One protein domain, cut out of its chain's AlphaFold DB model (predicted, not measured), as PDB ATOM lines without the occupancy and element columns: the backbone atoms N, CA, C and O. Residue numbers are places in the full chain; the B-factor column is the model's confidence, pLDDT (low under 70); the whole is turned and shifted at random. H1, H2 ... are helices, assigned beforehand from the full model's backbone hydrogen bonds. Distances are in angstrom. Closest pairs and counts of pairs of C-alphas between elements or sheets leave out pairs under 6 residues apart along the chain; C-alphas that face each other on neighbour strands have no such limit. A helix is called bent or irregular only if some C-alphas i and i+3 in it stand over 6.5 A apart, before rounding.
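Overview. This is residues 660 to 725 of the 924 residues of an uncharacterized protein of Mytilus galloprovincialis (UniProt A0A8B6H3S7). Five short helices make a loose U in outline: H3 and H5 are its two arms, at opposite ends and pointing much the same way, with H4 between their first residues as the base. H1 runs across one side of the U from the H5 arm toward H2, which sits at the corner between H1 and H3. The printed part has 66 residues, with H1 to H5 in order along the chain and no named strand, and its class is all helix. The whole is compact, with a radius of gyration of the C-alphas of 11.5 A, and spans 27 by 23 by 20 A.

Arrangement. H5, residues 710 to 723, is the longest helix and touches H4, residues 695 to 702, with residues 710 to 714 alone. They only just touch, with 3 pairs of C-alphas within 8 A, the closest those of Leu 702 and Leu 710 at 6.7 A, and stand about perpendicular at 79 degrees. H4 is the hub, touching three helices. H1, residues 660 to 670, touches it at a steep tilt of 46 degrees, opposite ways, the closest C-alphas being those of Cys 668 and Leu 701, 5.8 A apart. H3, residues 682 to 690, only just touches H4, with 3 pairs within 8 A, the closest C-alphas being those of Glu 683 and Leu 697 at 6.1 A; they are about perpendicular at 83 degrees. The packing is mostly crossed, with no shallow tilt among these three pairs. H1 and H5 are close but not clearly touching, the closest C-alphas being those of Phe 666 and Met 721 at 8.0 A. H2, residues 672 to 678, and H4 are near each other. H3 and H5 are apart. Every O i to N i+4 pair is within hydrogen-bond range in H3 and H4, against 5 of 7 in H1, 8 of 10 in H5 and 1 of 3 in H2, where 3 of 4 O i to N i+3 pairs are within range.

Along the chain. H5 is 19.3 A long and ends at C-alpha 723, (293.865, 180.136, 227.612). H1 begins at C-alpha 660, (298.261, 188.837, 241.343), and is 15.0 A long. H3 is 11.6 A, H4 10.6 A and H2 9.6 A. H2 and H5 are irregular: C-alphas 673 and 676 are 7.3 A apart, and C-alphas 712 and 715 are 7.5 A apart.

Size, cuts and confidence. The two C-alphas farthest apart are those of Asn 689 and Tyr 707, 30.7 A. The printed part has no cut. The links H1 to H2, H2 to H3 and H3 to H4 are tight, and H4 to H5 is short. The mean pLDDT of the printed part is 80.5, and residues 671 to 673 are under 70.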
ATOM      1  N   LYS A 660     299.183 187.832 240.775       77.06
ATOM      2  CA  LYS A 660     298.261 188.837 241.343       77.06
ATOM      3  C   LYS A 660     297.819 189.857 240.291       77.06
ATOM      4  O   LYS A 660     296.628 190.135 240.183       77.06
ATOM      5  N   TRP A 661     298.757 190.368 239.490       81.56
ATOM      6  CA  TRP A 661     298.465 191.361 238.456       81.56
ATOM      7  C   TRP A 661     297.388 190.863 237.486       81.56
ATOM      8  O   TRP A 661     296.468 191.600 237.137       81.56
ATOM      9  N   LEU A 662     297.446 189.583 237.104       81.12
ATOM     10  CA  LEU A 662     296.440 188.990 236.230       81.12
ATOM     11  C   LEU A 662     295.084 188.846 236.932       81.12
ATOM     12  O   LEU A 662     294.045 189.024 236.298       81.12
ATOM     13  N   VAL A 663     295.073 188.566 238.239       77.44
ATOM     14  CA  VAL A 663     293.819 188.531 239.000       77.44
ATOM     15  C   VAL A 663     293.158 189.906 239.028       77.44
ATOM     16  O   VAL A 663     291.950 190.000 238.813       77.44
ATOM     17  N   ASP A 664     293.936 190.967 239.248       75.94
ATOM     18  CA  ASP A 664     293.437 192.345 239.249       75.94
ATOM     19  C   ASP A 664     292.857 192.721 237.876       75.94
ATOM     20  O   ASP A 664     291.800 193.349 237.793       75.94
ATOM     21  N   VAL A 665     293.476 192.244 236.791       81.44
ATOM     22  CA  VAL A 665     292.937 192.372 235.431       81.44
ATOM     23  C   VAL A 665     291.615 191.612 235.279       81.44
ATOM     24  O   VAL A 665     290.623 192.183 234.826       81.44
ATOM     25  N   PHE A 666     291.555 190.334 235.668       79.31
ATOM     26  CA  PHE A 666     290.342 189.516 235.537       79.31
ATOM     27  C   PHE A 666     289.184 190.042 236.389       79.31
ATOM     28  O   PHE A 666     288.023 189.970 235.975       79.31
ATOM     29  N   LYS A 667     289.489 190.634 237.546       74.62
ATOM     30  CA  LYS A 667     288.520 191.290 238.426       74.62
ATOM     31  C   LYS A 667     287.744 192.381 237.695       74.62
ATOM     32  O   LYS A 667     286.536 192.461 237.889       74.62
ATOM     33  N   CYS A 668     288.374 193.163 236.821       77.06
ATOM     34  CA  CYS A 668     287.670 194.194 236.057       77.06
ATOM     35  C   CYS A 668     286.574 193.624 235.147       77.06
ATOM     36  O   CYS A 668     285.568 194.291 234.929       77.06
ATOM     37  N   PHE A 669     286.734 192.393 234.656       77.50
ATOM     38  CA  PHE A 669     285.753 191.745 233.781       77.50
ATOM     39  C   PHE A 669     284.667 190.984 234.546       77.50
ATOM     40  O   PHE A 669     283.528 190.929 234.092       77.50
ATOM     41  N   VAL A 670     285.018 190.386 235.688       72.00
ATOM     42  CA  VAL A 670     284.118 189.503 236.453       72.00
ATOM     43  C   VAL A 670     283.362 190.249 237.566       72.00
ATOM     44  O   VAL A 670     282.300 189.822 238.014       72.00
ATOM     45  N   SER A 671     283.899 191.372 238.042       69.88
ATOM     46  CA  SER A 671     283.326 192.127 239.157       69.88
ATOM     47  C   SER A 671     282.231 193.091 238.714       69.88
ATOM     48  O   SER A 671     282.379 193.835 237.746       69.88
ATOM     49  N   ASN A 672     281.185 193.210 239.533       67.88
ATOM     50  CA  ASN A 672     280.227 194.313 239.433       67.88
ATOM     51  C   ASN A 672     280.753 195.635 240.027       67.88
ATOM     52  O   ASN A 672     279.999 196.602 240.101       67.88
ATOM     53  N   GLN A 673     282.017 195.715 240.451       68.69
ATOM     54  CA  GLN A 673     282.598 196.913 241.073       68.69
ATOM     55  C   GLN A 673     282.432 198.170 240.210       68.69
ATOM     56  O   GLN A 673     282.055 199.221 240.718       68.69
ATOM     57  N   TYR A 674     282.640 198.052 238.898       72.62
ATOM     58  CA  TYR A 674     282.480 199.168 237.959       72.62
ATOM     59  C   TYR A 674     281.067 199.268 237.379       72.62
ATOM     60  O   TYR A 674     280.809 200.130 236.539       72.62
ATOM     61  N   LYS A 675     280.135 198.414 237.831       73.12
ATOM     62  CA  LYS A 675     278.765 198.375 237.318       73.12
ATOM     63  C   LYS A 675     278.109 199.737 237.457       73.12
ATOM     64  O   LYS A 675     277.637 200.264 236.467       73.12
ATOM     65  N   ASN A 676     278.142 200.347 238.638       72.94
ATOM     66  CA  ASN A 676     277.464 201.627 238.870       72.94
ATOM     67  C   ASN A 676     278.000 202.767 237.982       72.94
ATOM     68  O   ASN A 676     277.231 203.640 237.597       72.94
ATOM     69  N   GLU A 677     279.286 202.743 237.618       77.25
ATOM     70  CA  GLU A 677     279.893 203.738 236.721       77.25
ATOM     71  C   GLU A 677     279.583 203.470 235.238       77.25
ATOM     72  O   GLU A 677     279.440 204.408 234.453       77.25
ATOM     73  N   LEU A 678     279.496 202.197 234.839       80.25
ATOM     74  CA  LEU A 678     279.411 201.772 233.437       80.25
ATOM     75  C   LEU A 678     278.014 201.295 233.010       80.25
ATOM     76  O   LEU A 678     277.801 201.049 231.824       80.25
ATOM     77  N   ILE A 679     277.045 201.215 233.927       76.94
ATOM     78  CA  ILE A 679     275.688 200.692 233.677       76.94
ATOM     79  C   ILE A 679     274.934 201.448 232.577       76.94
ATOM     80  O   ILE A 679     274.056 200.885 231.929       76.94
ATOM     81  N   HIS A 680     275.275 202.718 232.348       78.81
ATOM     82  CA  HIS A 680     274.667 203.548 231.307       78.81
ATOM     83  C   HIS A 680     275.151 203.204 229.890       78.81
ATOM     84  O   HIS A 680     274.577 203.691 228.916       78.81
ATOM     85  N   MET A 681     276.201 202.391 229.754       82.81
ATOM     86  CA  MET A 681     276.717 201.968 228.457       82.81
ATOM     87  C   MET A 681     275.867 200.851 227.861       82.81
ATOM     88  O   MET A 681     275.568 199.853 228.519       82.81
ATOM     89  N   THR A 682     275.541 200.977 226.574       83.94
ATOM     90  CA  THR A 682     274.848 199.920 225.827       83.94
ATOM     91  C   THR A 682     275.671 198.635 225.814       83.94
ATOM     92  O   THR A 682     275.113 197.548 225.940       83.94
ATOM     93  N   GLU A 683     277.000 198.752 225.772       84.50
ATOM     94  CA  GLU A 683     277.916 197.618 225.805       84.50
ATOM     95  C   GLU A 683     277.864 196.831 227.124       84.50
ATOM     96  O   GLU A 683     278.025 195.613 227.108       84.50
ATOM     97  N   TRP A 684     277.587 197.487 228.260       84.00
ATOM     98  CA  TRP A 684     277.412 196.795 229.544       84.00
ATOM     99  C   TRP A 684     276.134 195.945 229.550       84.00
ATOM    100  O   TRP A 684     276.136 194.798 229.999       84.00
ATOM    101  N   SER A 685     275.042 196.481 228.997       80.75
ATOM    102  CA  SER A 685     273.780 195.747 228.838       80.75
ATOM    103  C   SER A 685     273.930 194.528 227.916       80.75
ATOM    104  O   SER A 685     273.342 193.479 228.183       80.75
ATOM    105  N   GLU A 686     274.735 194.631 226.853       80.69
ATOM    106  CA  GLU A 686     275.042 193.498 225.968       80.69
ATOM    107  C   GLU A 686     275.844 192.396 226.688       80.69
ATOM    108  O   GLU A 686     275.564 191.212 226.482       80.69
ATOM    109  N   LEU A 687     276.768 192.751 227.588       80.81
ATOM    110  CA  LEU A 687     277.479 191.779 228.425       80.81
ATOM    111  C   LEU A 687     276.530 191.076 229.412       80.81
ATOM    112  O   LEU A 687     276.496 189.849 229.458       80.81
ATOM    113  N   GLU A 688     275.726 191.831 230.166       78.06
ATOM    114  CA  GLU A 688     274.863 191.283 231.230       78.06
ATOM    115  C   GLU A 688     273.713 190.419 230.682       78.06
ATOM    116  O   GLU A 688     273.348 189.407 231.286       78.06
ATOM    117  N   ASN A 689     273.138 190.805 229.538       75.12
ATOM    118  CA  ASN A 689     271.961 190.134 228.979       75.12
ATOM    119  C   ASN A 689     272.297 189.089 227.915       75.12
ATOM    120  O   ASN A 689     271.533 188.142 227.736       75.12
ATOM    121  N   LYS A 690     273.395 189.272 227.173       72.62
ATOM    122  CA  LYS A 690     273.750 188.415 226.034       72.62
ATOM    123  C   LYS A 690     275.149 187.825 226.135       72.62
ATOM    124  O   LYS A 690     275.530 187.150 225.190       72.62
ATOM    125  N   GLY A 691     275.919 188.094 227.192       75.94
ATOM    126  CA  GLY A 691     277.275 187.563 227.363       75.94
ATOM    127  C   GLY A 691     278.327 188.137 226.423       75.94
ATOM    128  O   GLY A 691     279.446 187.631 226.398       75.94
ATOM    129  N   LYS A 692     277.986 189.165 225.636       79.56
ATOM    130  CA  LYS A 692     278.877 189.737 224.623       79.56
ATOM    131  C   LYS A 692     279.805 190.770 225.252       79.56
ATOM    132  O   LYS A 692     279.371 191.840 225.671       79.56
ATOM    133  N   LEU A 693     281.092 190.459 225.275       84.25
ATOM    134  CA  LEU A 693     282.154 191.344 225.721       84.25
ATOM    135  C   LEU A 693     282.700 192.137 224.524       84.25
ATOM    136  O   LEU A 693     283.548 191.670 223.763       84.25
ATOM    137  N   LEU A 694     282.177 193.353 224.356       84.75
ATOM    138  CA  LEU A 694     282.517 194.236 223.240       84.75
ATOM    139  C   LEU A 694     283.839 194.980 223.467       84.75
ATOM    140  O   LEU A 694     284.175 195.391 224.580       84.75
ATOM    141  N   ASN A 695     284.555 195.247 222.374       85.12
ATOM    142  CA  ASN A 695     285.882 195.867 222.388       85.12
ATOM    143  C   ASN A 695     285.949 197.234 223.105       85.12
ATOM    144  O   ASN A 695     286.939 197.522 223.776       85.12
ATOM    145  N   ASN A 696     284.903 198.063 222.999       85.62
ATOM    146  CA  ASN A 696     284.828 199.354 223.698       85.62
ATOM    147  C   ASN A 696     284.765 199.185 225.220       85.62
ATOM    148  O   ASN A 696     285.402 199.941 225.954       85.62
ATOM    149  N   LEU A 697     284.012 198.186 225.690       86.31
ATOM    150  CA  LEU A 697     283.909 197.883 227.111       86.31
ATOM    151  C   LEU A 697     285.235 197.331 227.642       86.31
ATOM    152  O   LEU A 697     285.686 197.769 228.695       86.31
ATOM    153  N   ILE A 698     285.902 196.458 226.876       87.19
ATOM    154  CA  ILE A 698     287.240 195.942 227.212       87.19
ATOM    155  C   ILE A 698     288.221 197.093 227.450       87.19
ATOM    156  O   ILE A 698     288.917 197.103 228.459       87.19
ATOM    157  N   ILE A 699     288.263 198.078 226.546       86.75
ATOM    158  CA  ILE A 699     289.162 199.234 226.671       86.75
ATOM    159  C   ILE A 699     288.891 199.995 227.972       86.75
ATOM    160  O   ILE A 699     289.814 200.186 228.760       86.75
ATOM    161  N   LYS A 700     287.630 200.351 228.240       86.94
ATOM    162  CA  LYS A 700     287.264 201.105 229.448       86.94
ATOM    163  C   LYS A 700     287.521 200.346 230.746       86.94
ATOM    164  O   LYS A 700     287.843 200.968 231.750       86.94
ATOM    165  N   LEU A 701     287.359 199.023 230.743       85.94
ATOM    166  CA  LEU A 701     287.656 198.187 231.906       85.94
ATOM    167  C   LEU A 701     289.163 198.095 232.157       85.94
ATOM    168  O   LEU A 701     289.601 198.252 233.292       85.94
ATOM    169  N   LEU A 702     289.962 197.904 231.106       86.69
ATOM    170  CA  LEU A 702     291.420 197.827 231.219       86.69
ATOM    171  C   LEU A 702     292.061 199.171 231.602       86.69
ATOM    172  O   LEU A 702     293.062 199.172 232.309       86.69
ATOM    173  N   GLU A 703     291.474 200.307 231.212       85.94
ATOM    174  CA  GLU A 703     291.899 201.648 231.658       85.94
ATOM    175  C   GLU A 703     291.797 201.843 233.181       85.94
ATOM    176  O   GLU A 703     292.462 202.717 233.736       85.94
ATOM    177  N   LYS A 704     290.976 201.041 233.869       81.75
ATOM    178  CA  LYS A 704     290.817 201.095 235.329       81.75
ATOM    179  C   LYS A 704     291.886 200.292 236.074       81.75
ATOM    180  O   LYS A 704     291.996 200.447 237.288       81.75
ATOM    181  N   VAL A 705     292.660 199.454 235.378       78.56
ATOM    182  CA  VAL A 705     293.716 198.638 235.988       78.56
ATOM    183  C   VAL A 705     294.986 199.485 236.135       78.56
ATOM    184  O   VAL A 705     295.556 199.918 235.129       78.56
ATOM    185  N   PRO A 706     295.470 199.727 237.364       71.94
ATOM    186  CA  PRO A 706     296.699 200.480 237.564       71.94
ATOM    187  C   PRO A 706     297.905 199.723 236.982       71.94
ATOM    188  O   PRO A 706     297.931 198.494 236.942       71.94
ATOM    189  N   TYR A 707     298.919 200.465 236.525       72.88
ATOM    190  CA  TYR A 707     300.171 199.925 235.959       72.88
ATOM    191  C   TYR A 707     300.019 199.125 234.649       72.88
ATOM    192  O   TYR A 707     300.988 198.550 234.152       72.88
ATOM    193  N   LEU A 708     298.829 199.117 234.040       82.06
ATOM    194  CA  LEU A 708     298.567 198.454 232.768       82.06
ATOM    195  C   LEU A 708     298.763 199.415 231.586       82.06
ATOM    196  O   LEU A 708     298.147 200.473 231.504       82.06
ATOM    197  N   SER A 709     299.589 199.018 230.614       81.06
ATOM    198  CA  SER A 709     299.687 199.713 229.327       81.06
ATOM    199  C   SER A 709     298.738 199.078 228.312       81.06
ATOM    200  O   SER A 709     299.017 197.999 227.789       81.06
ATOM    201  N   LEU A 710     297.621 199.750 228.014       79.12
ATOM    202  CA  LEU A 710     296.571 199.224 227.131       79.12
ATOM    203  C   LEU A 710     297.116 198.814 225.754       79.12
ATOM    204  O   LEU A 710     296.807 197.732 225.259       79.12
ATOM    205  N   ASN A 711     297.970 199.653 225.161       79.25
ATOM    206  CA  ASN A 711     298.537 199.421 223.829       79.25
ATOM    207  C   ASN A 711     299.472 198.207 223.776       79.25
ATOM    208  O   ASN A 711     299.628 197.617 222.712       79.25
ATOM    209  N   LYS A 712     300.092 197.845 224.905       81.56
ATOM    210  CA  LYS A 712     301.007 196.704 224.998       81.56
ATOM    211  C   LYS A 712     300.283 195.426 225.413       81.56
ATOM    212  O   LYS A 712     300.457 194.392 224.786       81.56
ATOM    213  N   HIS A 713     299.461 195.495 226.458       86.81
ATOM    214  CA  HIS A 713     298.977 194.301 227.155       86.81
ATOM    215  C   HIS A 713     297.605 193.806 226.700       86.81
ATOM    216  O   HIS A 713     297.248 192.678 227.018       86.81
ATOM    217  N   LYS A 714     296.811 194.605 225.977       87.75
ATOM    218  CA  LYS A 714     295.427 194.228 225.647       87.75
ATOM    219  C   LYS A 714     295.331 192.889 224.911       87.75
ATOM    220  O   LYS A 714     294.524 192.052 225.300       87.75
ATOM    221  N   GLN A 715     296.124 192.699 223.856       87.00
ATOM    222  CA  GLN A 715     296.061 191.473 223.057       87.00
ATOM    223  C   GLN A 715     296.532 190.261 223.865       87.00
ATOM    224  O   GLN A 715     295.843 189.245 223.893       87.00
ATOM    225  N   PHE A 716     297.634 190.430 224.594       88.62
ATOM    226  CA  PHE A 716     298.165 189.437 225.518       88.62
ATOM    227  C   PHE A 716     297.120 188.993 226.554       88.62
ATOM    228  O   PHE A 716     296.863 187.804 226.706       88.62
ATOM    229  N   ILE A 717     296.447 189.938 227.219       88.94
ATOM    230  CA  ILE A 717     295.412 189.638 228.220       88.94
ATOM    231  C   ILE A 717     294.269 188.834 227.608       88.94
ATOM    232  O   ILE A 717     293.817 187.875 228.223       88.94
ATOM    233  N   LEU A 718     293.813 189.194 226.406       87.75
ATOM    234  CA  LEU A 718     292.735 188.469 225.732       87.75
ATOM    235  C   LEU A 718     293.152 187.031 225.402       87.75
ATOM    236  O   LEU A 718     292.389 186.109 225.681       87.75
ATOM    237  N   GLN A 719     294.375 186.818 224.913       87.12
ATOM    238  CA  GLN A 719     294.909 185.472 224.671       87.12
ATOM    239  C   GLN A 719     295.029 184.665 225.969       87.12
ATOM    240  O   GLN A 719     294.694 183.483 226.001       87.12
ATOM    241  N   VAL A 720     295.449 185.301 227.064       86.75
ATOM    242  CA  VAL A 720     295.530 184.662 228.381       86.75
ATOM    243  C   VAL A 720     294.133 184.320 228.922       86.75
ATOM    244  O   VAL A 720     293.916 183.211 229.406       86.75
ATOM    245  N   MET A 721     293.145 185.210 228.789       84.75
ATOM    246  CA  MET A 721     291.745 184.929 229.146       84.75
ATOM    247  C   MET A 721     291.157 183.787 228.310       84.75
ATOM    248  O   MET A 721     290.384 182.977 228.825       84.75
ATOM    249  N   GLU A 722     291.526 183.694 227.031       83.75
ATOM    250  CA  GLU A 722     291.180 182.551 226.190       83.75
ATOM    251  C   GLU A 722     291.881 181.275 226.673       83.75
ATOM    252  O   GLU A 722     291.234 180.233 226.744       83.75
ATOM    253  N   LYS A 723     293.158 181.311 227.063       83.25
ATOM    254  CA  LYS A 723     293.865 180.136 227.612       83.25
ATOM    255  C   LYS A 723     293.237 179.601 228.893       83.25
ATOM    256  O   LYS A 723     293.172 178.386 229.066       83.25
ATOM    257  N   PHE A 724     292.739 180.492 229.744       78.81
ATOM    258  CA  PHE A 724     292.040 180.136 230.979       78.81
ATOM    259  C   PHE A 724     290.551 179.804 230.791       78.81
ATOM    260  O   PHE A 724     289.852 179.629 231.785       78.81
ATOM    261  N   ASP A 725     290.061 179.712 229.549       78.69
ATOM    262  CA  ASP A 725     288.659 179.422 229.220       78.69
ATOM    263  C   ASP A 725     287.647 180.379 229.884       78.69
ATOM    264  O   ASP A 725     286.501 180.016 230.151       78.69
TER     265      ASP A 725